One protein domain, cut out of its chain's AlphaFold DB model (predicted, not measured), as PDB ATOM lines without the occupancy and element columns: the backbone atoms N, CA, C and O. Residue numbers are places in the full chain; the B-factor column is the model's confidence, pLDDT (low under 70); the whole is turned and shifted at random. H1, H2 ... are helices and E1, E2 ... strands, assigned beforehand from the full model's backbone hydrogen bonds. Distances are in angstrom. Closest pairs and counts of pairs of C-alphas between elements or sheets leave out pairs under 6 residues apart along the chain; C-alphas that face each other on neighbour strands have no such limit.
ATOM      1  N   GLY A  14     -86.267   7.042  25.792       58.09
ATOM      2  CA  GLY A  14     -85.355   6.818  24.659       58.09
ATOM      3  C   GLY A  14     -86.015   6.243  23.397       58.09
ATOM      4  O   GLY A  14     -85.653   6.627  22.282       58.09
ATOM      5  N   LEU A  15     -87.000   5.346  23.545       63.09
ATOM      6  CA  LEU A  15     -87.797   4.838  22.415       63.09
ATOM      7  C   LEU A  15     -88.800   5.879  21.924       63.09
ATOM      8  O   LEU A  15     -88.954   6.042  20.714       63.09
ATOM      9  N   ASP A  16     -89.437   6.598  22.847       61.38
ATOM     10  CA  ASP A  16     -90.423   7.633  22.531       61.38
ATOM     11  C   ASP A  16     -89.768   8.839  21.853       61.38
ATOM     12  O   ASP A  16     -90.271   9.333  20.848       61.38
ATOM     13  N   LEU A  17     -88.596   9.264  22.331       69.75
ATOM     14  CA  LEU A  17     -87.781  10.321  21.737       69.75
ATOM     15  C   LEU A  17     -87.276   9.912  20.352       69.75
ATOM     16  O   LEU A  17     -87.317  10.718  19.426       69.75
ATOM     17  N   ALA A  18     -86.865   8.653  20.173       74.88
ATOM     18  CA  ALA A  18     -86.529   8.123  18.852       74.88
ATOM     19  C   ALA A  18     -87.762   8.048  17.935       74.88
ATOM     20  O   ALA A  18     -87.669   8.317  16.735       74.88
ATOM     21  N   GLY A  19     -88.923   7.697  18.496       73.38
ATOM     22  CA  GLY A  19     -90.240   7.773  17.869       73.38
ATOM     23  C   GLY A  19     -90.511   9.167  17.323       73.38
ATOM     24  O   GLY A  19     -90.679   9.322  16.114       73.38
ATOM     25  N   LEU A  20     -90.443  10.161  18.206       73.12
ATOM     26  CA  LEU A  20     -90.656  11.572  17.918       73.12
ATOM     27  C   LEU A  20     -89.671  12.095  16.869       73.12
ATOM     28  O   LEU A  20     -90.090  12.736  15.906       73.12
ATOM     29  N   ALA A  21     -88.378  11.791  17.012       83.75
ATOM     30  CA  ALA A  21     -87.346  12.207  16.065       83.75
ATOM     31  C   ALA A  21     -87.643  11.687  14.649       83.75
ATOM     32  O   ALA A  21     -87.619  12.460  13.691       83.75
ATOM     33  N   ILE A  22     -88.014  10.408  14.518       84.44
ATOM     34  CA  ILE A  22     -88.354   9.786  13.228       84.44
ATOM     35  C   ILE A  22     -89.694  10.279  12.670       84.44
ATOM     36  O   ILE A  22     -89.827  10.403  11.453       84.44
ATOM     37  N   SER A  23     -90.678  10.601  13.515       78.00
ATOM     38  CA  SER A  23     -91.974  11.124  13.061       78.00
ATOM     39  C   SER A  23     -91.968  12.625  12.750       78.00
ATOM     40  O   SER A  23     -92.889  13.103  12.095       78.00
ATOM     41  N   SER A  24     -90.963  13.377  13.212       80.38
ATOM     42  CA  SER A  24     -90.901  14.848  13.114       80.38
ATOM     43  C   SER A  24     -90.576  15.413  11.723       80.38
ATOM     44  O   SER A  24     -90.516  16.630  11.569       80.38
ATOM     45  N   ASP A  25     -90.317  14.561  10.726       84.38
ATOM     46  CA  ASP A  25     -89.776  14.905   9.397       84.38
ATOM     47  C   ASP A  25     -88.382  15.570   9.392       84.38
ATOM     48  O   ASP A  25     -87.754  15.642   8.337       84.38
ATOM     49  N   LEU A  26     -87.842  15.997  10.541       89.56
ATOM     50  CA  LEU A  26     -86.574  16.734  10.616       89.56
ATOM     51  C   LEU A  26     -85.398  15.930  10.052       89.56
ATOM     52  O   LEU A  26     -84.609  16.462   9.278       89.56
ATOM     53  N   LEU A  27     -85.317  14.637  10.383       92.25
ATOM     54  CA  LEU A  27     -84.274  13.747   9.865       92.25
ATOM     55  C   LEU A  27     -84.354  13.600   8.338       92.25
ATOM     56  O   LEU A  27     -83.320  13.562   7.678       92.25
ATOM     57  N   HIS A  28     -85.568  13.556   7.783       90.44
ATOM     58  CA  HIS A  28     -85.793  13.466   6.339       90.44
ATOM     59  C   HIS A  28     -85.383  14.769   5.649       90.44
ATOM     60  O   HIS A  28     -84.587  14.735   4.719       90.44
ATOM     61  N   TYR A  29     -85.832  15.925   6.152       91.25
ATOM     62  CA  TYR A  29     -85.450  17.225   5.588       91.25
ATOM     63  C   TYR A  29     -83.942  17.461   5.637       91.25
ATOM     64  O   TYR A  29     -83.360  17.929   4.664       91.25
ATOM     65  N   SER A  30     -83.291  17.117   6.748       94.75
ATOM     66  CA  SER A  30     -81.837  17.221   6.858       94.75
ATOM     67  C   SER A  30     -81.119  16.294   5.875       94.75
ATOM     68  O   SER A  30     -80.175  16.724   5.212       94.75
ATOM     69  N   TRP A  31     -81.575  15.044   5.743       94.31
ATOM     70  CA  TRP A  31     -80.964  14.071   4.838       94.31
ATOM     71  C   TRP A  31     -81.160  14.419   3.356       94.31
ATOM     72  O   TRP A  31     -80.231  14.244   2.565       94.31
ATOM     73  N   ASP A  32     -82.319  14.961   2.978       92.00
ATOM     74  CA  ASP A  32     -82.599  15.404   1.608       92.00
ATOM     75  C   ASP A  32     -81.638  16.513   1.184       92.00
ATOM     76  O   ASP A  32     -80.982  16.393   0.151       92.00
ATOM     77  N   VAL A  33     -81.466  17.551   2.014       92.81
ATOM     78  CA  VAL A  33     -80.557  18.668   1.701       92.81
ATOM     79  C   VAL A  33     -79.109  18.175   1.571       92.81
ATOM     80  O   VAL A  33     -78.396  18.606   0.662       92.81
ATOM     81  N   ILE A  34     -78.674  17.237   2.423       91.44
ATOM     82  CA  ILE A  34     -77.355  16.589   2.292       91.44
ATOM     83  C   ILE A  34     -77.256  15.828   0.964       91.44
ATOM     84  O   ILE A  34     -76.247  15.936   0.265       91.44
ATOM     85  N   THR A  35     -78.285  15.058   0.611       89.50
ATOM     86  CA  THR A  35     -78.307  14.227  -0.600       89.50
ATOM     87  C   THR A  35     -78.267  15.092  -1.857       89.50
ATOM     88  O   THR A  35     -77.427  14.864  -2.723       89.50
ATOM     89  N   GLU A  36     -79.082  16.143  -1.929       89.19
ATOM     90  CA  GLU A  36     -79.078  17.088  -3.048       89.19
ATOM     91  C   GLU A  36     -77.748  17.844  -3.185       89.19
ATOM     92  O   GLU A  36     -77.310  18.156  -4.297       89.19
ATOM     93  N   LEU A  37     -77.108  18.177  -2.057       84.88
ATOM     94  CA  LEU A  37     -75.785  18.797  -2.048       84.88
ATOM     95  C   LEU A  37     -74.714  17.812  -2.547       84.88
ATOM     96  O   LEU A  37     -73.787  18.212  -3.252       84.88
ATOM     97  N   ARG A  38     -74.868  16.513  -2.266       80.06
ATOM     98  CA  ARG A  38     -73.973  15.461  -2.769       80.06
ATOM     99  C   ARG A  38     -74.108  15.179  -4.255       80.06
ATOM    100  O   ARG A  38     -73.099  14.952  -4.915       80.06
ATOM    101  N   THR A  39     -75.331  15.143  -4.769       77.06
ATOM    102  CA  THR A  39     -75.615  14.744  -6.153       77.06
ATOM    103  C   THR A  39     -75.458  15.887  -7.156       77.06
ATOM    104  O   THR A  39     -75.775  15.711  -8.329       77.06
ATOM    105  N   ASN A  40     -74.989  17.062  -6.720       69.88
ATOM    106  CA  ASN A  40     -74.859  18.236  -7.575       69.88
ATOM    107  C   ASN A  40     -73.847  17.987  -8.726       69.88
ATOM    108  O   ASN A  40     -72.666  17.754  -8.450       69.88
ATOM    109  N   PRO A  41     -74.266  18.050 -10.010       51.06
ATOM    110  CA  PRO A  41     -73.414  17.708 -11.154       51.06
ATOM    111  C   PRO A  41     -72.255  18.683 -11.419       51.06
ATOM    112  O   PRO A  41     -71.392  18.384 -12.237       51.06
ATOM    113  N   SER A  42     -72.203  19.842 -10.752       53.19
ATOM    114  CA  SER A  42     -71.174  20.876 -10.959       53.19
ATOM    115  C   SER A  42     -69.819  20.574 -10.302       53.19
ATOM    116  O   SER A  42     -68.971  21.461 -10.200       53.19
ATOM    117  N   VAL A  50     -58.977  19.364  -0.528       60.31
ATOM    118  CA  VAL A  50     -60.152  19.183   0.339       60.31
ATOM    119  C   VAL A  50     -60.935  20.491   0.373       60.31
ATOM    120  O   VAL A  50     -60.413  21.516   0.802       60.31
ATOM    121  N   SER A  51     -62.183  20.452  -0.083       68.62
ATOM    122  CA  SER A  51     -63.125  21.557   0.040       68.62
ATOM    123  C   SER A  51     -64.251  21.169   0.984       68.62
ATOM    124  O   SER A  51     -64.757  20.041   0.980       68.62
ATOM    125  N   VAL A  52     -64.640  22.137   1.801       78.88
ATOM    126  CA  VAL A  52     -65.878  22.080   2.563       78.88
ATOM    127  C   VAL A  52     -66.916  22.809   1.738       78.88
ATOM    128  O   VAL A  52     -66.743  23.980   1.413       78.88
ATOM    129  N   GLU A  53     -67.983  22.109   1.382       84.56
ATOM    130  CA  GLU A  53     -69.121  22.711   0.700       84.56
ATOM    131  C   GLU A  53     -70.286  22.758   1.677       84.56
ATOM    132  O   GLU A  53     -70.523  21.812   2.437       84.56
ATOM    133  N   TYR A  54     -71.032  23.857   1.643       88.06
ATOM    134  CA  TYR A  54     -72.267  23.980   2.392       88.06
ATOM    135  C   TYR A  54     -73.405  24.448   1.489       88.06
ATOM    136  O   TYR A  54     -73.190  25.049   0.435       88.06
ATOM    137  N   ARG A  55     -74.635  24.170   1.914       86.31
ATOM    138  CA  ARG A  55     -75.853  24.686   1.290       86.31
ATOM    139  C   ARG A  55     -76.820  25.144   2.359       86.31
ATOM    140  O   ARG A  55     -77.067  24.423   3.321       86.31
ATOM    141  N   GLU A  56     -77.401  26.312   2.139       90.44
ATOM    142  CA  GLU A  56     -78.562  26.779   2.882       90.44
ATOM    143  C   GLU A  56     -79.837  26.428   2.108       90.44
ATOM    144  O   GLU A  56     -79.922  26.645   0.899       90.44
ATOM    145  N   SER A  57     -80.825  25.870   2.800       87.62
ATOM    146  CA  SER A  57     -82.142  25.569   2.251       87.62
ATOM    147  C   SER A  57     -83.225  25.963   3.246       87.62
ATOM    148  O   SER A  57     -83.148  25.641   4.433       87.62
ATOM    149  N   GLN A  58     -84.251  26.661   2.767       89.62
ATOM    150  CA  GLN A  58     -85.426  26.985   3.566       89.62
ATOM    151  C   GLN A  58     -86.460  25.869   3.403       89.62
ATOM    152  O   GLN A  58     -87.031  25.691   2.328       89.62
ATOM    153  N   VAL A  59     -86.742  25.147   4.487       81.81
ATOM    154  CA  VAL A  59     -87.736  24.070   4.516       81.81
ATOM    155  C   VAL A  59     -88.774  24.391   5.585       81.81
ATOM    156  O   VAL A  59     -88.500  24.342   6.784       81.81
ATOM    157  N   ARG A  60     -89.996  24.731   5.159       81.44
ATOM    158  CA  ARG A  60     -91.073  25.211   6.048       81.44
ATOM    159  C   ARG A  60     -90.602  26.414   6.891       81.44
ATOM    160  O   ARG A  60     -90.199  27.438   6.345       81.44
ATOM    161  N   ASN A  61     -90.664  26.299   8.217       80.19
ATOM    162  CA  ASN A  61     -90.222  27.294   9.196       80.19
ATOM    163  C   ASN A  61     -88.772  27.077   9.676       80.19
ATOM    164  O   ASN A  61     -88.360  27.704  10.659       80.19
ATOM    165  N   TYR A  62     -88.032  26.178   9.022       82.88
ATOM    166  CA  TYR A  62     -86.646  25.861   9.335       82.88
ATOM    167  C   TYR A  62     -85.716  26.359   8.241       82.88
ATOM    168  O   TYR A  62     -85.991  26.202   7.051       82.88
ATOM    169  N   ARG A  63     -84.578  26.895   8.667       89.00
ATOM    170  CA  ARG A  63     -83.447  27.173   7.792       89.00
ATOM    171  C   ARG A  63     -82.395  26.102   8.025       89.00
ATOM    172  O   ARG A  63     -81.832  26.022   9.116       89.00
ATOM    173  N   ILE A  64     -82.188  25.247   7.032       91.75
ATOM    174  CA  ILE A  64     -81.275  24.109   7.103       91.75
ATOM    175  C   ILE A  64     -79.951  24.499   6.453       91.75
ATOM    176  O   ILE A  64     -79.927  24.855   5.279       91.75
ATOM    177  N   ILE A  65     -78.855  24.413   7.204       92.62
ATOM    178  CA  ILE A  65     -77.490  24.600   6.707       92.62
ATOM    179  C   ILE A  65     -76.817  23.228   6.708       92.62
ATOM    180  O   ILE A  65     -76.519  22.679   7.769       92.62
ATOM    181  N   ALA A  66     -76.619  22.655   5.523       93.50
ATOM    182  CA  ALA A  66     -76.008  21.343   5.347       93.50
ATOM    183  C   ALA A  66     -74.541  21.468   4.935       93.50
ATOM    184  O   ALA A  66     -74.235  22.234   4.026       93.50
ATOM    185  N   PHE A  67     -73.666  20.677   5.552       91.81
ATOM    186  CA  PHE A  67     -72.237  20.592   5.256       91.81
ATOM    187  C   PHE A  67     -71.873  19.221   4.681       91.81
ATOM    188  O   PHE A  67     -72.297  18.175   5.185       91.81
ATOM    189  N   ILE A  68     -71.024  19.219   3.656       86.38
ATOM    190  CA  ILE A  68     -70.402  18.017   3.096       86.38
ATOM    191  C   ILE A  68     -68.893  18.227   2.928       86.38
ATOM    192  O   ILE A  68     -68.404  19.351   2.819       86.38
ATOM    193  N   VAL A  69     -68.162  17.118   2.878       81.31
ATOM    194  CA  VAL A  69     -66.725  17.094   2.587       81.31
ATOM    195  C   VAL A  69     -66.507  16.170   1.394       81.31
ATOM    196  O   VAL A  69     -67.030  15.054   1.377       81.31
ATOM    197  N   SER A  70     -65.766  16.638   0.391       65.19
ATOM    198  CA  SER A  70     -65.320  15.821  -0.748       65.19
ATOM    199  C   SER A  70     -64.064  15.005  -0.352       65.19
ATOM    200  O   SER A  70     -63.240  15.526   0.402       65.19
ATOM    201  N   PRO A  71     -63.888  13.734  -0.774       52.38
ATOM    202  CA  PRO A  71     -62.773  12.876  -0.315       52.38
ATOM    203  C   PRO A  71     -61.430  13.332  -0.949       52.38
ATOM    204  O   PRO A  71     -61.440  13.669  -2.125       52.38
ATOM    205  N   VAL A  72     -60.222  13.377  -0.347       44.19
ATOM    206  CA  VAL A  72     -59.610  13.011   0.960       44.19
ATOM    207  C   VAL A  72     -58.372  13.921   1.222       44.19
ATOM    208  O   VAL A  72     -57.746  14.412   0.287       44.19
ATOM    209  N   THR A  73     -57.958  13.982   2.498       37.91
ATOM    210  CA  THR A  73     -56.675  14.397   3.134       37.91
ATOM    211  C   THR A  73     -56.446  15.869   3.495       37.91
ATOM    212  O   THR A  73     -56.030  16.690   2.689       37.91
ATOM    213  N   GLY A  87     -81.157  36.994   9.207       43.59
ATOM    214  CA  GLY A  87     -82.183  35.974   9.411       43.59
ATOM    215  C   GLY A  87     -83.152  36.388  10.514       43.59
ATOM    216  O   GLY A  87     -82.786  36.456  11.682       43.59
ATOM    217  N   ALA A  88     -84.383  36.717  10.119       43.62
ATOM    218  CA  ALA A  88     -85.443  37.298  10.942       43.62
ATOM    219  C   ALA A  88     -85.663  36.597  12.301       43.62
ATOM    220  O   ALA A  88     -85.553  35.374  12.399       43.62
ATOM    221  N   LYS A  89     -86.080  37.390  13.307       52.41
ATOM    222  CA  LYS A  89     -86.377  37.067  14.728       52.41
ATOM    223  C   LYS A  89     -87.287  35.841  15.008       52.41
ATOM    224  O   LYS A  89     -87.662  35.621  16.154       52.41
ATOM    225  N   SER A  90     -87.668  35.044  14.012       56.12
ATOM    226  CA  SER A  90     -88.640  33.944  14.110       56.12
ATOM    227  C   SER A  90     -88.212  32.608  13.474       56.12
ATOM    228  O   SER A  90     -88.941  31.623  13.619       56.12
ATOM    229  N   THR A  91     -87.056  32.521  12.805       63.38
ATOM    230  CA  THR A  91     -86.637  31.301  12.080       63.38
ATOM    231  C   THR A  91     -85.840  30.346  12.974       63.38
ATOM    232  O   THR A  91     -84.969  30.776  13.722       63.38
ATOM    233  N   SER A  92     -86.140  29.041  12.919       77.75
ATOM    234  CA  SER A  92     -85.380  27.998  13.637       77.75
ATOM    235  C   SER A  92     -84.299  27.420  12.728       77.75
ATOM    236  O   SER A  92     -84.587  27.072  11.586       77.75
ATOM    237  N   TYR A  93     -83.069  27.310  13.219       85.38
ATOM    238  CA  TYR A  93     -81.939  26.827  12.428       85.38
ATOM    239  C   TYR A  93     -81.708  25.336  12.657       85.38
ATOM    240  O   TYR A  93     -81.710  24.880  13.801       85.38
ATOM    241  N   ILE A  94     -81.472  24.597  11.576       92.12
ATOM    242  CA  ILE A  94     -80.999  23.215  11.631       92.12
ATOM    243  C   ILE A  94     -79.638  23.156  10.956       92.12
ATOM    244  O   ILE A  94     -79.516  23.460   9.773       92.12
ATOM    245  N   ILE A  95     -78.613  22.759  11.696       95.38
ATOM    246  CA  ILE A  95     -77.271  22.549  11.155       95.38
ATOM    247  C   ILE A  95     -77.098  21.052  10.930       95.38
ATOM    248  O   ILE A  95     -77.399  20.261  11.819       95.38
ATOM    249  N   THR A  96     -76.654  20.628   9.751       97.50
ATOM    250  CA  THR A  96     -76.576  19.197   9.450       97.50
ATOM    251  C   THR A  96     -75.390  18.818   8.581       97.50
ATOM    252  O   THR A  96     -74.793  19.656   7.913       97.50
ATOM    253  N   GLY A  97     -75.023  17.542   8.600       94.88
ATOM    254  CA  GLY A  97     -73.973  16.995   7.758       94.88
ATOM    255  C   GLY A  97     -73.808  15.495   7.964       94.88
ATOM    256  O   GLY A  97     -74.231  14.944   8.984       94.88
ATOM    257  N   HIS A  98     -73.180  14.836   6.991       92.31
ATOM    258  CA  HIS A  98     -72.851  13.412   7.070       92.31
ATOM    259  C   HIS A  98     -71.346  13.181   7.180       92.31
ATOM    260  O   HIS A  98     -70.572  13.873   6.510       92.31
ATOM    261  N   SER A  99     -70.934  12.163   7.942       90.06
ATOM    262  CA  SER A  99     -69.526  11.796   8.135       90.06
ATOM    263  C   SER A  99     -68.732  13.022   8.616       90.06
ATOM    264  O   SER A  99     -69.177  13.711   9.536       90.06
ATOM    265  N   LEU A 100     -67.601  13.359   7.990       88.38
ATOM    266  CA  LEU A 100     -66.825  14.558   8.324       88.38
ATOM    267  C   LEU A 100     -67.635  15.853   8.176       88.38
ATOM    268  O   LEU A 100     -67.459  16.762   8.980       88.38
ATOM    269  N   GLY A 101     -68.576  15.931   7.228       90.94
ATOM    270  CA  GLY A 101     -69.498  17.070   7.128       90.94
ATOM    271  C   GLY A 101     -70.353  17.236   8.387       90.94
ATOM    272  O   GLY A 101     -70.636  18.355   8.799       90.94
ATOM    273  N   GLY A 102     -70.691  16.131   9.059       94.56
ATOM    274  CA  GLY A 102     -71.343  16.146  10.367       94.56
ATOM    275  C   GLY A 102     -70.435  16.687  11.476       94.56
ATOM    276  O   GLY A 102     -70.890  17.469  12.308       94.56
ATOM    277  N   SER A 103     -69.137  16.362  11.454       94.00
ATOM    278  CA  SER A 103     -68.168  16.957  12.388       94.00
ATOM    279  C   SER A 103     -68.053  18.468  12.209       94.00
ATOM    280  O   SER A 103     -68.073  19.213  13.187       94.00
ATOM    281  N   ILE A 104     -67.999  18.929  10.958       93.62
ATOM    282  CA  ILE A 104     -67.975  20.358  10.624       93.62
ATOM    283  C   ILE A 104     -69.268  21.036  11.076       93.62
ATOM    284  O   ILE A 104     -69.209  22.086  11.706       93.62
ATOM    285  N   ALA A 105     -70.422  20.414  10.828       95.69
ATOM    286  CA  ALA A 105     -71.718  20.891  11.299       95.69
ATOM    287  C   ALA A 105     -71.757  21.048  12.830       95.69
ATOM    288  O   ALA A 105     -72.258  22.053  13.327       95.69
ATOM    289  N   SER A 106     -71.190  20.100  13.586       96.25
ATOM    290  CA  SER A 106     -71.099  20.200  15.049       96.25
ATOM    291  C   SER A 106     -70.161  21.318  15.513       96.25
ATOM    292  O   SER A 106     -70.504  22.054  16.434       96.25
ATOM    293  N   LEU A 107     -69.007  21.504  14.863       95.25
ATOM    294  CA  LEU A 107     -68.102  22.620  15.172       95.25
ATOM    295  C   LEU A 107     -68.730  23.978  14.831       95.25
ATOM    296  O   LEU A 107     -68.655  24.908  15.631       95.25
ATOM    297  N   PHE A 108     -69.391  24.084  13.676       93.44
ATOM    298  CA  PHE A 108     -70.125  25.283  13.274       93.44
ATOM    299  C   PHE A 108     -71.262  25.591  14.249       93.44
ATOM    300  O   PHE A 108     -71.472  26.744  14.608       93.44
ATOM    301  N   MET A 109     -71.964  24.560  14.725       93.81
ATOM    302  CA  MET A 109     -72.987  24.700  15.753       93.81
ATOM    303  C   MET A 109     -72.413  25.257  17.064       93.81
ATOM    304  O   MET A 109     -73.014  26.150  17.649       93.81
ATOM    305  N   LEU A 110     -71.259  24.765  17.527       92.88
ATOM    306  CA  LEU A 110     -70.604  25.285  18.734       92.88
ATOM    307  C   LEU A 110     -70.184  26.748  18.574       92.88
ATOM    308  O   LEU A 110     -70.399  27.547  19.481       92.88
ATOM    309  N   TRP A 111     -69.642  27.112  17.409       90.38
ATOM    310  CA  TRP A 111     -69.372  28.509  17.075       90.38
ATOM    311  C   TRP A 111     -70.661  29.343  17.101       90.38
ATOM    312  O   TRP A 111     -70.716  30.361  17.779       90.38
ATOM    313  N   LEU A 112     -71.736  28.869  16.463       86.06
ATOM    314  CA  LEU A 112     -73.032  29.549  16.450       86.06
ATOM    315  C   LEU A 112     -73.590  29.746  17.868       86.06
ATOM    316  O   LEU A 112     -74.084  30.821  18.185       86.06
ATOM    317  N   LEU A 113     -73.494  28.738  18.737       86.62
ATOM    318  CA  LEU A 113     -73.931  28.836  20.133       86.62
ATOM    319  C   LEU A 113     -73.122  29.849  20.949       86.62
ATOM    320  O   LEU A 113     -73.673  30.438  21.875       86.62
ATOM    321  N   ASN A 114     -71.845  30.049  20.617       86.19
ATOM    322  CA  ASN A 114     -71.000  31.064  21.240       86.19
ATOM    323  C   ASN A 114     -71.375  32.489  20.799       86.19
ATOM    324  O   ASN A 114     -71.277  33.418  21.594       86.19
ATOM    325  N   GLU A 115     -71.816  32.654  19.550       81.38
ATOM    326  CA  GLU A 115     -72.182  33.961  18.989       81.38
ATOM    327  C   GLU A 115     -73.635  34.383  19.290       81.38
ATOM    328  O   GLU A 115     -73.960  35.569  19.234       81.38
ATOM    329  N   LEU A 116     -74.539  33.441  19.590       75.56
ATOM    330  CA  LEU A 116     -75.953  33.739  19.843       75.56
ATOM    331  C   LEU A 116     -76.199  34.309  21.251       75.56
ATOM    332  O   LEU A 116     -75.775  33.747  22.260       75.56
ATOM    333  N   GLU A 117     -77.002  35.376  21.339       64.38
ATOM    334  CA  GLU A 117     -77.471  35.904  22.624       64.38
ATOM    335  C   GLU A 117     -78.446  34.921  23.319       64.38
ATOM    336  O   GLU A 117     -79.399  34.452  22.683       64.38
ATOM    337  N   PRO A 118     -78.300  34.647  24.633       59.03
ATOM    338  CA  PRO A 118     -79.089  33.632  25.347       59.03
ATOM    339  C   PRO A 118     -80.611  33.859  25.404       59.03
ATOM    340  O   PRO A 118     -81.341  32.959  25.819       59.03
ATOM    341  N   THR A 119     -81.106  35.058  25.075       53.62
ATOM    342  CA  THR A 119     -82.398  35.548  25.586       53.62
ATOM    343  C   THR A 119     -83.516  35.737  24.556       53.62
ATOM    344  O   THR A 119     -84.627  36.049  24.979       53.62
ATOM    345  N   THR A 120     -83.316  35.545  23.240       50.59
ATOM    346  CA  THR A 120     -84.394  35.871  22.267       50.59
ATOM    347  C   THR A 120     -84.558  34.975  21.029       50.59
ATOM    348  O   THR A 120     -85.494  35.199  20.260       50.59
ATOM    349  N   THR A 121     -83.742  33.936  20.819       56.50
ATOM    350  CA  THR A 121     -83.838  33.075  19.620       56.50
ATOM    351  C   THR A 121     -84.381  31.677  19.936       56.50
ATOM    352  O   THR A 121     -84.117  31.101  20.993       56.50
ATOM    353  N   ARG A 122     -85.173  31.101  19.014       65.56
ATOM    354  CA  ARG A 122     -85.484  29.661  19.050       65.56
ATOM    355  C   ARG A 122     -84.170  28.898  18.918       65.56
ATOM    356  O   ARG A 122     -83.385  29.204  18.022       65.56
ATOM    357  N   ARG A 123     -83.941  27.920  19.797       73.06
ATOM    358  CA  ARG A 123     -82.655  27.224  19.851       73.06
ATOM    359  C   ARG A 123     -82.358  26.506  18.530       73.06
ATOM    360  O   ARG A 123     -83.231  25.785  18.043       73.06
ATOM    361  N   PRO A 124     -81.162  26.701  17.955       87.44
ATOM    362  CA  PRO A 124     -80.707  25.896  16.830       87.44
ATOM    363  C   PRO A 124     -80.585  24.414  17.221       87.44
ATOM    364  O   PRO A 124     -80.340  24.092  18.383       87.44
ATOM    365  N   LEU A 125     -80.734  23.519  16.243       92.12
ATOM    366  CA  LEU A 125     -80.547  22.075  16.405       92.12
ATOM    367  C   LEU A 125     -79.504  21.571  15.403       92.12
ATOM    368  O   LEU A 125     -79.625  21.802  14.204       92.12
ATOM    369  N   CYS A 126     -78.495  20.853  15.879       96.25
ATOM    370  CA  CYS A 126     -77.520  20.167  15.047       96.25
ATOM    371  C   CYS A 126     -77.918  18.696  14.890       96.25
ATOM    372  O   CYS A 126     -77.979  17.970  15.879       96.25
ATOM    373  N   ILE A 127     -78.178  18.253  13.660       97.75
ATOM    374  CA  ILE A 127     -78.486  16.857  13.329       97.75
ATOM    375  C   ILE A 127     -77.346  16.308  12.482       97.75
ATOM    376  O   ILE A 127     -77.139  16.759  11.359       97.75
ATOM    377  N   THR A 128     -76.620  15.313  12.974       97.75
ATOM    378  CA  THR A 128     -75.522  14.694  12.211       97.75
ATOM    379  C   THR A 128     -75.857  13.259  11.834       97.75
ATOM    380  O   THR A 128     -76.626  12.600  12.530       97.75
ATOM    381  N   PHE A 129     -75.281  12.771  10.736       96.38
ATOM    382  CA  PHE A 129     -75.451  11.396  10.265       96.38
ATOM    383  C   PHE A 129     -74.084  10.743  10.105       96.38
ATOM    384  O   PHE A 129     -73.256  11.222   9.333       96.38
ATOM    385  N   GLY A 130     -73.815   9.683  10.856       92.75
ATOM    386  CA  GLY A 130     -72.566   8.937  10.702       92.75
ATOM    387  C   GLY A 130     -71.322   9.743  11.078       92.75
ATOM    388  O   GLY A 130     -70.241   9.473  10.571       92.75
ATOM    389  N   ALA A 131     -71.451  10.785  11.907       93.19
ATOM    390  CA  ALA A 131     -70.317  11.615  12.300       93.19
ATOM    391  C   ALA A 131     -69.451  10.907  13.361       93.19
ATOM    392  O   ALA A 131     -70.001  10.310  14.291       93.19
ATOM    393  N   PRO A 132     -68.112  10.981  13.260       92.62
ATOM    394  CA  PRO A 132     -67.208  10.475  14.281       92.62
ATOM    395  C   PRO A 132     -67.252  11.374  15.521       92.62
ATOM    396  O   PRO A 132     -67.648  12.541  15.445       92.62
ATOM    397  N   LEU A 133     -66.802  10.845  16.662       93.25
ATOM    398  CA  LEU A 133     -66.620  11.641  17.880       93.25
ATOM    399  C   LEU A 133     -65.653  12.815  17.625       93.25
ATOM    400  O   LEU A 133     -64.665  12.656  16.912       93.25
ATOM    401  N   LEU A 134     -65.922  13.989  18.212       92.94
ATOM    402  CA  LEU A 134     -65.170  15.221  17.913       92.94
ATOM    403  C   LEU A 134     -63.978  15.501  18.831       92.94
ATOM    404  O   LEU A 134     -62.995  16.070  18.364       92.94
ATOM    405  N   GLY A 135     -64.073  15.185  20.122       90.50
ATOM    406  CA  GLY A 135     -63.076  15.628  21.095       90.50
ATOM    407  C   GLY A 135     -63.010  14.766  22.346       90.50
ATOM    408  O   GLY A 135     -63.824  13.864  22.534       90.50
ATOM    409  N   ASP A 136     -62.009  15.053  23.174       92.88
ATOM    410  CA  ASP A 136     -61.676  14.331  24.402       92.88
ATOM    411  C   ASP A 136     -62.602  14.691  25.583       92.88
ATOM    412  O   ASP A 136     -63.594  15.419  25.458       92.88
ATOM    413  N   SER A 137     -62.267  14.205  26.779       88.81
ATOM    414  CA  SER A 137     -62.998  14.553  28.002       88.81
ATOM    415  C   SER A 137     -62.970  16.049  28.333       88.81
ATOM    416  O   SER A 137     -63.921  16.545  28.931       88.81
ATOM    417  N   ARG A 138     -61.912  16.790  27.963       94.19
ATOM    418  CA  ARG A 138     -61.848  18.241  28.210       94.19
ATOM    419  C   ARG A 138     -62.798  18.987  27.282       94.19
ATOM    420  O   ARG A 138     -63.483  19.903  27.725       94.19
ATOM    421  N   PHE A 139     -62.871  18.565  26.023       94.25
ATOM    422  CA  PHE A 139     -63.829  19.092  25.058       94.25
ATOM    423  C   PHE A 139     -65.276  18.851  25.510       94.25
ATOM    424  O   PHE A 139     -66.078  19.783  25.534       94.25
ATOM    425  N   GLN A 140     -65.595  17.634  25.960       92.62
ATOM    426  CA  GLN A 140     -66.910  17.309  26.521       92.62
ATOM    427  C   GLN A 140     -67.247  18.187  27.740       92.62
ATOM    428  O   GLN A 140     -68.335  18.757  27.810       92.62
ATOM    429  N   GLN A 141     -66.305  18.349  28.678       86.31
ATOM    430  CA  GLN A 141     -66.488  19.213  29.850       86.31
ATOM    431  C   GLN A 141     -66.736  20.677  29.467       86.31
ATOM    432  O   GLN A 141     -67.575  21.329  30.086       86.31
ATOM    433  N   ALA A 142     -66.053  21.189  28.439       92.50
ATOM    434  CA  ALA A 142     -66.267  22.548  27.946       92.50
ATOM    435  C   ALA A 142     -67.695  22.753  27.410       92.50
ATOM    436  O   ALA A 142     -68.295  23.794  27.663       92.50
ATOM    437  N   ILE A 143     -68.272  21.750  26.739       89.81
ATOM    438  CA  ILE A 143     -69.672  21.792  26.285       89.81
ATOM    439  C   ILE A 143     -70.627  21.763  27.483       89.81
ATOM    440  O   ILE A 143     -71.574  22.544  27.532       89.81
ATOM    441  N   TYR A 144     -70.372  20.896  28.467       83.38
ATOM    442  CA  TYR A 144     -71.232  20.744  29.651       83.38
ATOM    443  C   TYR A 144     -71.197  21.947  30.587       83.38
ATOM    444  O   TYR A 144     -72.140  22.152  31.351       83.38
ATOM    445  N   HIS A 145     -70.148  22.769  30.504       85.94
ATOM    446  CA  HIS A 145     -70.082  24.038  31.218       85.94
ATOM    447  C   HIS A 145     -71.279  24.947  30.889       85.94
ATOM    448  O   HIS A 145     -71.765  25.676  31.752       85.94
ATOM    449  N   TYR A 146     -71.798  24.859  29.661       82.50
ATOM    450  CA  TYR A 146     -73.001  25.558  29.235       82.50
ATOM    451  C   TYR A 146     -74.198  24.606  29.294       82.50
ATOM    452  O   TYR A 146     -74.382  23.752  28.425       82.50
ATOM    453  N   SER A 147     -75.061  24.791  30.299       71.75
ATOM    454  CA  SER A 147     -76.189  23.890  30.613       71.75
ATOM    455  C   SER A 147     -77.161  23.629  29.454       71.75
ATOM    456  O   SER A 147     -77.950  22.689  29.488       71.75
ATOM    457  N   THR A 148     -77.125  24.463  28.419       81.75
ATOM    458  CA  THR A 148     -78.050  24.450  27.290       81.75
ATOM    459  C   THR A 148     -77.458  23.891  26.006       81.75
ATOM    460  O   THR A 148     -78.223  23.605  25.091       81.75
ATOM    461  N   TRP A 149     -76.135  23.751  25.914       87.12
ATOM    462  CA  TRP A 149     -75.474  23.396  24.658       87.12
ATOM    463  C   TRP A 149     -75.673  21.928  24.311       87.12
ATOM    464  O   TRP A 149     -75.942  21.611  23.158       87.12
ATOM    465  N   ASN A 150     -75.611  21.042  25.306       83.00
ATOM    466  CA  ASN A 150     -75.715  19.599  25.094       83.00
ATOM    467  C   ASN A 150     -77.022  19.188  24.388       83.00
ATOM    468  O   ASN A 150     -77.004  18.341  23.502       83.00
ATOM    469  N   SER A 151     -78.145  19.834  24.721       83.44
ATOM    470  CA  SER A 151     -79.460  19.525  24.139       83.44
ATOM    471  C   SER A 151     -79.660  20.044  22.713       83.44
ATOM    472  O   SER A 151     -80.691  19.777  22.100       83.44
ATOM    473  N   CYS A 152     -78.681  20.761  22.158       90.75
ATOM    474  CA  CYS A 152     -78.722  21.237  20.780       90.75
ATOM    475  C   CYS A 152     -78.152  20.223  19.774       90.75
ATOM    476  O   CYS A 152     -78.060  20.555  18.594       90.75
ATOM    477  N   PHE A 153     -77.755  19.020  20.201       95.25
ATOM    478  CA  PHE A 153     -77.093  18.033  19.344       95.25
ATOM    479  C   PHE A 153     -77.848  16.702  19.306       95.25
ATOM    480  O   PHE A 153     -78.100  16.088  20.341       95.25
ATOM    481  N   LEU A 154     -78.154  16.244  18.089       96.25
ATOM    482  CA  LEU A 154     -78.711  14.932  17.785       96.25
ATOM    483  C   LEU A 154     -77.794  14.196  16.792       96.25
ATOM    484  O   LEU A 154     -77.715  14.531  15.607       96.25
ATOM    485  N   HIS A 155     -77.101  13.172  17.273       97.62
ATOM    486  CA  HIS A 155     -76.177  12.355  16.491       97.62
ATOM    487  C   HIS A 155     -76.865  11.077  16.010       97.62
ATOM    488  O   HIS A 155     -77.149  10.179  16.797       97.62
ATOM    489  N   THR A 156     -77.141  10.981  14.711       96.75
ATOM    490  CA  THR A 156     -77.796   9.816  14.104       96.75
ATOM    491  C   THR A 156     -76.749   8.796  13.667       96.75
ATOM    492  O   THR A 156     -75.910   9.063  12.802       96.75
ATOM    493  N   VAL A 157     -76.810   7.598  14.237       94.12
ATOM    494  CA  VAL A 157     -75.850   6.510  14.016       94.12
ATOM    495  C   VAL A 157     -76.588   5.288  13.491       94.12
ATOM    496  O   VAL A 157     -77.555   4.839  14.099       94.12
ATOM    497  N   HIS A 158     -76.154   4.747  12.355       92.19
ATOM    498  CA  HIS A 158     -76.664   3.478  11.855       92.19
ATOM    499  C   HIS A 158     -75.822   2.339  12.427       92.19
ATOM    500  O   HIS A 158     -74.603   2.459  12.501       92.19
ATOM    501  N   ARG A 159     -76.461   1.228  12.804       84.69
ATOM    502  CA  ARG A 159     -75.796   0.049  13.379       84.69
ATOM    503  C   ARG A 159     -74.626  -0.430  12.532       84.69
ATOM    504  O   ARG A 159     -73.599  -0.804  13.073       84.69
ATOM    505  N   ASP A 160     -74.815  -0.440  11.222       84.06
ATOM    506  CA  ASP A 160     -73.817  -0.979  10.303       84.06
ATOM    507  C   ASP A 160     -72.764   0.066   9.889       84.06
ATOM    508  O   ASP A 160     -71.846  -0.277   9.152       84.06
ATOM    509  N   ASP A 161     -72.869   1.325  10.353       86.19
ATOM    510  CA  ASP A 161     -71.928   2.401  10.010       86.19
ATOM    511  C   ASP A 161     -70.699   2.365  10.931       86.19
ATOM    512  O   ASP A 161     -70.805   2.669  12.125       86.19
ATOM    513  N   PRO A 162     -69.501   2.031  10.411       80.56
ATOM    514  CA  PRO A 162     -68.298   2.005  11.228       80.56
ATOM    515  C   PRO A 162     -67.787   3.411  11.578       80.56
ATOM    516  O   PRO A 162     -67.020   3.544  12.540       80.56
ATOM    517  N   PHE A 163     -68.167   4.449  10.820       83.62
ATOM    518  CA  PHE A 163     -67.538   5.771  10.862       83.62
ATOM    519  C   PHE A 163     -67.687   6.490  12.216       83.62
ATOM    520  O   PHE A 163     -66.677   6.977  12.736       83.62
ATOM    521  N   PRO A 164     -68.864   6.468  12.878       89.00
ATOM    522  CA  PRO A 164     -69.038   7.006  14.230       89.00
ATOM    523  C   PRO A 164     -68.077   6.434  15.279       89.00
ATOM    524  O   PRO A 164     -67.716   7.115  16.239       89.00
ATOM    525  N   SER A 165     -67.634   5.185  15.097       84.19
ATOM    526  CA  SER A 165     -66.831   4.445  16.077       84.19
ATOM    527  C   SER A 165     -65.312   4.558  15.883       84.19
ATOM    528  O   SER A 165     -64.557   4.011  16.696       84.19
ATOM    529  N   ILE A 166     -64.837   5.247  14.833       82.94
ATOM    530  CA  ILE A 166     -63.410   5.276  14.450       82.94
ATOM    531  C   ILE A 166     -62.523   5.780  15.597       82.94
ATOM    532  O   ILE A 166     -61.472   5.194  15.857       82.94
ATOM    533  N   PHE A 167     -62.980   6.793  16.337       82.94
ATOM    534  CA  PHE A 167     -62.256   7.354  17.484       82.94
ATOM    535  C   PHE A 167     -62.739   6.831  18.843       82.94
ATOM    536  O   PHE A 167     -62.207   7.231  19.873       82.94
ATOM    537  N   ALA A 168     -63.699   5.900  18.884       77.56
ATOM    538  CA  ALA A 168     -64.263   5.407  20.146       77.56
ATOM    539  C   ALA A 168     -63.226   4.691  21.029       77.56
ATOM    540  O   ALA A 168     -63.306   4.755  22.246       77.56
ATOM    541  N   ALA A 169     -62.229   4.030  20.429       72.75
ATOM    542  CA  ALA A 169     -61.143   3.368  21.166       72.75
ATOM    543  C   ALA A 169     -60.030   4.328  21.636       72.75
ATOM    544  O   ALA A 169     -59.050   3.879  22.228       72.75
ATOM    545  N   MET A 170     -60.158   5.622  21.340       82.19
ATOM    546  CA  MET A 170     -59.242   6.675  21.777       82.19
ATOM    547  C   MET A 170     -59.836   7.402  23.000       82.19
ATOM    548  O   MET A 170     -60.818   6.959  23.591       82.19
ATOM    549  N   ASP A 171     -59.244   8.517  23.413       85.06
ATOM    550  CA  ASP A 171     -59.703   9.347  24.538       85.06
ATOM    551  C   ASP A 171     -60.920  10.234  24.214       85.06
ATOM    552  O   ASP A 171     -61.360  11.026  25.051       85.06
ATOM    553  N   TYR A 172     -61.503  10.065  23.027       90.69
ATOM    554  CA  TYR A 172     -62.662  10.815  22.569       90.69
ATOM    555  C   TYR A 172     -63.915  10.454  23.377       90.69
ATOM    556  O   TYR A 172     -64.096   9.325  23.849       90.69
ATOM    557  N   ARG A 173     -64.797  11.440  23.554       88.19
ATOM    558  CA  ARG A 173     -66.004  11.334  24.372       88.19
ATOM    559  C   ARG A 173     -67.244  11.816  23.609       88.19
ATOM    560  O   ARG A 173     -67.188  12.848  22.940       88.19
ATOM    561  N   PRO A 174     -68.369  11.086  23.696       89.31
ATOM    562  CA  PRO A 174     -69.632  11.532  23.118       89.31
ATOM    563  C   PRO A 174     -70.263  12.665  23.936       89.31
ATOM    564  O   PRO A 174     -70.127  12.727  25.155       89.31
ATOM    565  N   PHE A 175     -70.990  13.548  23.261       91.88
ATOM    566  CA  PHE A 175     -71.848  14.574  23.853       91.88
ATOM    567  C   PHE A 175     -73.132  14.668  23.024       91.88
ATOM    568  O   PHE A 175     -73.181  14.181  21.900       91.88
ATOM    569  N   GLY A 176     -74.168  15.286  23.568       88.81
ATOM    570  CA  GLY A 176     -75.484  15.354  22.949       88.81
ATOM    571  C   GLY A 176     -76.259  14.045  23.029       88.81
ATOM    572  O   GLY A 176     -75.854  13.084  23.687       88.81
ATOM    573  N   THR A 177     -77.392  14.021  22.340       89.50
ATOM    574  CA  THR A 177     -78.260  12.848  22.242       89.50
ATOM    575  C   THR A 177     -77.858  12.023  21.021       89.50
ATOM    576  O   THR A 177     -77.735  12.550  19.918       89.50
ATOM    577  N   PHE A 178     -77.684  10.714  21.183       91.06
ATOM    578  CA  PHE A 178     -77.396   9.785  20.091       91.06
ATOM    579  C   PHE A 178     -78.643   8.979  19.731       91.06
ATOM    580  O   PHE A 178     -79.161   8.236  20.560       91.06
ATOM    581  N   LEU A 179     -79.092   9.088  18.482       93.69
ATOM    582  CA  LEU A 179     -80.145   8.265  17.894       93.69
ATOM    583  C   LEU A 179     -79.514   7.098  17.135       93.69
ATOM    584  O   LEU A 179     -78.969   7.273  16.047       93.69
ATOM    585  N   PHE A 180     -79.635   5.897  17.688       89.88
ATOM    586  CA  PHE A 180     -79.190   4.673  17.037       89.88
ATOM    587  C   PHE A 180     -80.310   4.084  16.183       89.88
ATOM    588  O   PHE A 180     -81.445   3.928  16.641       89.88
ATOM    589  N   LEU A 181     -79.974   3.738  14.944       90.50
ATOM    590  CA  LEU A 181     -80.861   3.148  13.951       90.50
ATOM    591  C   LEU A 181     -80.365   1.757  13.559       90.50
ATOM    592  O   LEU A 181     -79.169   1.513  13.432       90.50
ATOM    593  N   SER A 182     -81.300   0.858  13.294       84.88
ATOM    594  CA  SER A 182     -81.050  -0.431  12.657       84.88
ATOM    595  C   SER A 182     -82.192  -0.747  11.693       84.88
ATOM    596  O   SER A 182     -83.256  -0.128  11.766       84.88
ATOM    597  N   GLY A 183     -82.024  -1.760  10.839       77.06
ATOM    598  CA  GLY A 183     -83.118  -2.242   9.988       77.06
ATOM    599  C   GLY A 183     -84.365  -2.687  10.773       77.06
ATOM    600  O   GLY A 183     -85.466  -2.677  10.227       77.06
ATOM    601  N   SER A 184     -84.209  -3.043  12.053       68.81
ATOM    602  CA  SER A 184     -85.278  -3.542  12.927       68.81
ATOM    603  C   SER A 184     -85.893  -2.494  13.859       68.81
ATOM    604  O   SER A 184     -86.967  -2.738  14.409       68.81
ATOM    605  N   GLY A 185     -85.253  -1.341  14.070       82.19
ATOM    606  CA  GLY A 185     -85.733  -0.384  15.068       82.19
ATOM    607  C   GLY A 185     -84.781   0.767  15.376       82.19
ATOM    608  O   GLY A 185     -83.811   1.013  14.660       82.19
ATOM    609  N   LYS A 186     -85.114   1.505  16.440       86.19
ATOM    610  CA  LYS A 186     -84.502   2.786  16.811       86.19
ATOM    611  C   LYS A 186     -84.525   3.026  18.318       86.19
ATOM    612  O   LYS A 186     -85.477   2.596  18.970       86.19
ATOM    613  N   ALA A 187     -83.535   3.743  18.845       81.50
ATOM    614  CA  ALA A 187     -83.517   4.216  20.232       81.50
ATOM    615  C   ALA A 187     -82.565   5.409  20.422       81.50
ATOM    616  O   ALA A 187     -81.497   5.449  19.811       81.50
ATOM    617  N   CYS A 188     -82.936   6.347  21.298       80.69
ATOM    618  CA  CYS A 188     -82.075   7.447  21.734       80.69
ATOM    619  C   CYS A 188     -81.338   7.116  23.039       80.69
ATOM    620  O   CYS A 188     -81.898   6.459  23.917       80.69
ATOM    621  N   PHE A 189     -80.112   7.619  23.176       76.94
ATOM    622  CA  PHE A 189     -79.287   7.538  24.383       76.94
ATOM    623  C   PHE A 189     -78.588   8.876  24.622       76.94
ATOM    624  O   PHE A 189     -78.183   9.536  23.669       76.94
ATOM    625  N   GLU A 190     -78.418   9.257  25.886       77.50
ATOM    626  CA  GLU A 190     -77.783  10.533  26.270       77.50
ATOM    627  C   GLU A 190     -76.579  10.338  27.200       77.50
ATOM    628  O   GLU A 190     -75.690  11.181  27.251       77.50
ATOM    629  N   ALA A 191     -76.510   9.198  27.899       73.00
ATOM    630  CA  ALA A 191     -75.423   8.876  28.817       73.00
ATOM    631  C   ALA A 191     -74.112   8.595  28.048       73.00
ATOM    632  O   ALA A 191     -74.037   7.580  27.343       73.00
ATOM    633  N   PRO A 192     -73.051   9.409  28.213       75.62
ATOM    634  CA  PRO A 192     -71.866   9.337  27.361       75.62
ATOM    635  C   PRO A 192     -71.151   7.987  27.363       75.62
ATOM    636  O   PRO A 192     -70.843   7.445  26.305       75.62
ATOM    637  N   ASP A 193     -70.927   7.401  28.536       73.56
ATOM    638  CA  ASP A 193     -70.230   6.112  28.612       73.56
ATOM    639  C   ASP A 193     -71.061   4.977  28.002       73.56
ATOM    640  O   ASP A 193     -70.510   4.065  27.392       73.56
ATOM    641  N   SER A 194     -72.395   5.069  28.085       70.75
ATOM    642  CA  SER A 194     -73.292   4.098  27.443       70.75
ATOM    643  C   SER A 194     -73.207   4.211  25.925       70.75
ATOM    644  O   SER A 194     -73.092   3.208  25.230       70.75
ATOM    645  N   ILE A 195     -73.219   5.441  25.406       76.25
ATOM    646  CA  ILE A 195     -73.055   5.718  23.977       76.25
ATOM    647  C   ILE A 195     -71.704   5.191  23.484       76.25
ATOM    648  O   ILE A 195     -71.650   4.540  22.444       76.25
ATOM    649  N   LEU A 196     -70.623   5.441  24.227       77.81
ATOM    650  CA  LEU A 196     -69.283   4.986  23.865       77.81
ATOM    651  C   LEU A 196     -69.219   3.455  23.768       77.81
ATOM    652  O   LEU A 196     -68.739   2.917  22.770       77.81
ATOM    653  N   GLU A 197     -69.767   2.761  24.763       71.19
ATOM    654  CA  GLU A 197     -69.834   1.299  24.809       71.19
ATOM    655  C   GLU A 197     -70.701   0.725  23.665       71.19
ATOM    656  O   GLU A 197     -70.355  -0.296  23.062       71.19
ATOM    657  N   LEU A 198     -71.804   1.398  23.310       74.38
ATOM    658  CA  LEU A 198     -72.654   1.039  22.167       74.38
ATOM    659  C   LEU A 198     -71.920   1.214  20.832       74.38
ATOM    660  O   LEU A 198     -71.938   0.307  19.999       74.38
ATOM    661  N   LEU A 199     -71.228   2.341  20.642       82.25
ATOM    662  CA  LEU A 199     -70.422   2.611  19.447       82.25
ATOM    663  C   LEU A 199     -69.304   1.579  19.267       82.25
ATOM    664  O   LEU A 199     -69.022   1.164  18.144       82.25
ATOM    665  N   MET A 200     -68.672   1.132  20.356       78.56
ATOM    666  CA  MET A 200     -67.654   0.079  20.294       78.56
ATOM    667  C   MET A 200     -68.227  -1.271  19.846       78.56
ATOM    668  O   MET A 200     -67.538  -2.010  19.141       78.56
ATOM    669  N   ARG A 201     -69.475  -1.581  20.219       70.00
ATOM    670  CA  ARG A 201     -70.147  -2.847  19.881       70.00
ATOM    671  C   ARG A 201     -70.724  -2.919  18.486       70.00
ATOM    672  O   ARG A 201     -70.799  -4.005  17.926       70.00
ATOM    673  N   MET A 202     -71.142  -1.791  17.934       67.50
ATOM    674  CA  MET A 202     -71.720  -1.738  16.592       67.50
ATOM    675  C   MET A 202     -70.665  -1.803  15.476       67.50
ATOM    676  O   MET A 202     -70.994  -1.656  14.306       67.50
ATOM    677  N   LYS A 203     -69.392  -2.080  15.796       63.00
ATOM    678  CA  LYS A 203     -68.367  -2.322  14.777       63.00
ATOM    679  C   LYS A 203     -68.730  -3.561  13.943       63.00
ATOM    680  O   LYS A 203     -68.919  -4.628  14.530       63.00
ATOM    681  N   PRO A 204     -68.770  -3.468  12.601       55.12
ATOM    682  CA  PRO A 204     -68.970  -4.645  11.767       55.12
ATOM    683  C   PRO A 204     -67.846  -5.660  12.018       55.12
ATOM    684  O   PRO A 204     -66.668  -5.296  12.119       55.12
ATOM    685  N   GLU A 205     -68.205  -6.943  12.153       46.16
ATOM    686  CA  GLU A 205     -67.221  -8.022  12.256       46.16
ATOM    687  C   GLU A 205     -66.312  -7.971  11.021       46.16
ATOM    688  O   GLU A 205     -66.799  -7.899   9.893       46.16
ATOM    689  N   ILE A 215     -73.215   4.354   3.766       71.25
ATOM    690  CA  ILE A 215     -74.485   3.898   4.317       71.25
ATOM    691  C   ILE A 215     -75.520   4.988   4.095       71.25
ATOM    692  O   ILE A 215     -75.483   6.063   4.690       71.25
ATOM    693  N   GLY A 216     -76.491   4.692   3.234       79.81
ATOM    694  CA  GLY A 216     -77.647   5.550   3.041       79.81
ATOM    695  C   GLY A 216     -78.543   5.527   4.278       79.81
ATOM    696  O   GLY A 216     -79.279   4.568   4.492       79.81
ATOM    697  N   TYR A 217     -78.542   6.605   5.062       91.06
ATOM    698  CA  TYR A 217     -79.441   6.753   6.212       91.06
ATOM    699  C   TYR A 217     -80.917   6.889   5.793       91.06
ATOM    700  O   TYR A 217     -81.811   6.421   6.502       91.06
ATOM    701  N   GLY A 218     -81.176   7.492   4.626       90.31
ATOM    702  CA  GLY A 218     -82.520   7.767   4.100       90.31
ATOM    703  C   GLY A 218     -83.448   6.544   4.039       90.31
ATOM    704  O   GLY A 218     -84.513   6.584   4.655       90.31
ATOM    705  N   PRO A 219     -83.069   5.437   3.365       89.69
ATOM    706  CA  PRO A 219     -83.884   4.220   3.313       89.69
ATOM    707  C   PRO A 219     -84.276   3.668   4.691       89.69
ATOM    708  O   PRO A 219     -85.439   3.314   4.901       89.69
ATOM    709  N   THR A 220     -83.343   3.640   5.650       88.81
ATOM    710  CA  THR A 220     -83.616   3.164   7.016       88.81
ATOM    711  C   THR A 220     -84.586   4.096   7.742       88.81
ATOM    712  O   THR A 220     -85.562   3.627   8.327       88.81
ATOM    713  N   ILE A 221     -84.376   5.414   7.662       89.94
ATOM    714  CA  ILE A 221     -85.280   6.421   8.245       89.94
ATOM    715  C   ILE A 221     -86.695   6.270   7.670       89.94
ATOM    716  O   ILE A 221     -87.668   6.235   8.428       89.94
ATOM    717  N   GLN A 222     -86.812   6.105   6.349       87.00
ATOM    718  CA  GLN A 222     -88.092   5.935   5.664       87.00
ATOM    719  C   GLN A 222     -88.810   4.650   6.100       87.00
ATOM    720  O   GLN A 222     -89.994   4.685   6.432       87.00
ATOM    721  N   SER A 223     -88.094   3.524   6.164       84.56
ATOM    722  CA  SER A 223     -88.642   2.242   6.626       84.56
ATOM    723  C   SER A 223     -89.157   2.328   8.069       84.56
ATOM    724  O   SER A 223     -90.299   1.965   8.366       84.56
ATOM    725  N   LEU A 224     -88.352   2.892   8.976       82.31
ATOM    726  CA  LEU A 224     -88.711   3.052  10.388       82.31
ATOM    727  C   LEU A 224     -89.886   4.009  10.611       82.31
ATOM    728  O   LEU A 224     -90.596   3.880  11.613       82.31
ATOM    729  N   ARG A 225     -90.089   4.960   9.695       80.38
ATOM    730  CA  ARG A 225     -91.251   5.846   9.670       80.38
ATOM    731  C   ARG A 225     -92.506   5.102   9.220       80.38
ATOM    732  O   ARG A 225     -93.516   5.164   9.916       80.38
ATOM    733  N   SER A 226     -92.456   4.376   8.104       68.94
ATOM    734  CA  SER A 226     -93.599   3.589   7.613       68.94
ATOM    735  C   SER A 226     -94.061   2.549   8.639       68.94
ATOM    736  O   SER A 226     -95.258   2.393   8.867       68.94
ATOM    737  N   ASN A 227     -93.118   1.919   9.344       61.19
ATOM    738  CA  ASN A 227     -93.418   0.971  10.418       61.19
ATOM    739  C   ASN A 227     -94.086   1.620  11.642       61.19
ATOM    740  O   ASN A 227     -94.823   0.938  12.347       61.19
ATOM    741  N   PHE A 228     -93.861   2.915  11.895       51.88
ATOM    742  CA  PHE A 228     -94.541   3.659  12.962       51.88
ATOM    743  C   PHE A 228     -95.992   3.996  12.594       51.88
ATOM    744  O   PHE A 228     -96.866   3.933  13.446       51.88
ATOM    745  N   VAL A 229     -96.266   4.300  11.320       42.94
ATOM    746  CA  VAL A 229     -97.629   4.603  10.841       42.94
ATOM    747  C   VAL A 229     -98.506   3.344  10.778       42.94
ATOM    748  O   VAL A 229     -99.711   3.432  10.986       42.94
ATOM    749  N   CYS A 230     -97.919   2.169  10.513       32.16
ATOM    750  CA  CYS A 230     -98.657   0.904  10.394       32.16
ATOM    751  C   CYS A 230     -98.738   0.068  11.684       32.16
ATOM    752  O   CYS A 230     -99.556  -0.849  11.736       32.16
ATOM    753  N   LYS A 231     -97.922   0.345  12.709       34.25
ATOM    754  CA  LYS A 231     -98.037  -0.315  14.017       34.25
ATOM    755  C   LYS A 231     -98.761   0.592  14.998       34.25
ATOM    756  O   LYS A 231     -98.141   1.303  15.783       34.25
ATOM    757  N   ASP A 232    -100.083   0.495  14.966       32.12
ATOM    758  CA  ASP A 232    -100.877   0.718  16.167       32.12
ATOM    759  C   ASP A 232    -100.355  -0.259  17.236       32.12
ATOM    760  O   ASP A 232    -100.261  -1.462  16.992       32.12
ATOM    761  N   VAL A 233     -99.865   0.308  18.338       35.78
ATOM    762  CA  VAL A 233     -99.409  -0.304  19.599       35.78
ATOM    763  C   VAL A 233     -99.436  -1.845  19.626       35.78
ATOM    764  O   VAL A 233    -100.322  -2.452  20.220       35.78
ATOM    765  N   THR A 234     -98.433  -2.516  19.049       34.47
ATOM    766  CA  THR A 234     -98.210  -3.938  19.362       34.47
ATOM    767  C   THR A 234     -97.474  -4.035  20.693       34.47
ATOM    768  O   THR A 234     -96.246  -3.983  20.735       34.47
ATOM    769  N   GLU A 235     -98.276  -4.077  21.758       39.12
ATOM    770  CA  GLU A 235     -98.109  -4.865  22.986       39.12
ATOM    771  C   GLU A 235     -96.681  -5.346  23.315       39.12
ATOM    772  O   GLU A 235     -96.322  -6.505  23.127       39.12
TER     773      GLU A 235
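What this domain is: This is residues 14 to 42, 50 to 73, 87 to 205 and 215 to 235 of the 405 residues of an uncharacterized protein of Punica granatum (UniProt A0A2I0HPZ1). A twisted seven-stranded sheet forms the middle layer, with H1, H2 and H6 over one face and H3 and H5 over the other: three layers. H4 is off the sheet, and residues 230 to 235 stick out. The printed part has 193 residues with six named helices and seven named strands, in the order H1 H2 E1 E2 E3 H3 E4 H4 E5 E6 E7 H5 H6. The mixed sheet runs E1 E2 E3 E4 E5 E6 E7, with E2 to E6 parallel and both edge strands antiparallel to their neighbours. The class is mixed, helices and strands; the whole is compact, with a radius of gyration of the C-alphas of 16.3 A and spans of 45 by 39 by 39 A.

How they stand to each other: H1, residues 14 to 23, is on the sheet, over E6, residues 177 to 182, and E7, residues 185 to 189; its closest C-alphas to E7 are Gly 14 and Cys 188, 4.4 A. H2, residues 26 to 38, comes closest to E2, residues 62 to 69, at the C-alphas of Ile 34 and Ala 66, 5.8 A. E1, residues 52 to 59, makes an antiparallel hairpin with E2, N 55 and O 66 being 2.9 A apart. E3, residues 92 to 98, is parallel to E2, with N 65 and O 94 2.8 A apart. E3, H3, residues 100 to 115, and E4, residues 125 to 129, form a strand-helix-strand unit, parallel neighbour strands with a helix between, its crossover right-handed; N 127 and O 95 are 2.8 A apart. H3, on the opposite face from H2, runs along E3 at 2 degrees on the local plane, its height over the sheet 7.9 A. E4, H4, residues 137 to 144, and E5, residues 153 to 158, form another right-handed unit. H5, residues 192 to 201, is on the same face as H3. H6, residues 217 to 230, touches H1, closest C-alphas Ile 22 and Arg 225, 6.0 A. In each of the six helices every O i to N i+4 pair is within hydrogen-bond range.

Where its parts are: H1 begins at C-alpha 14 (-85.355, 6.818, 24.659). E2 and H3 are each 22.8 A long, E1 22.0 A. H6, 20.5 A, ends at C-alpha 230 (-98.657, 0.904, 10.394).

The domain as a whole: Three cuts leave out residues 43 to 49, 74 to 86 and 206 to 214, with C-alpha gaps of 15.9, 34.0 and 16.1 A. Of the links printed whole, E5 to E6 is long. Mean pLDDT of the printed part is 80.0; residues 226 to 235 are among those under 70.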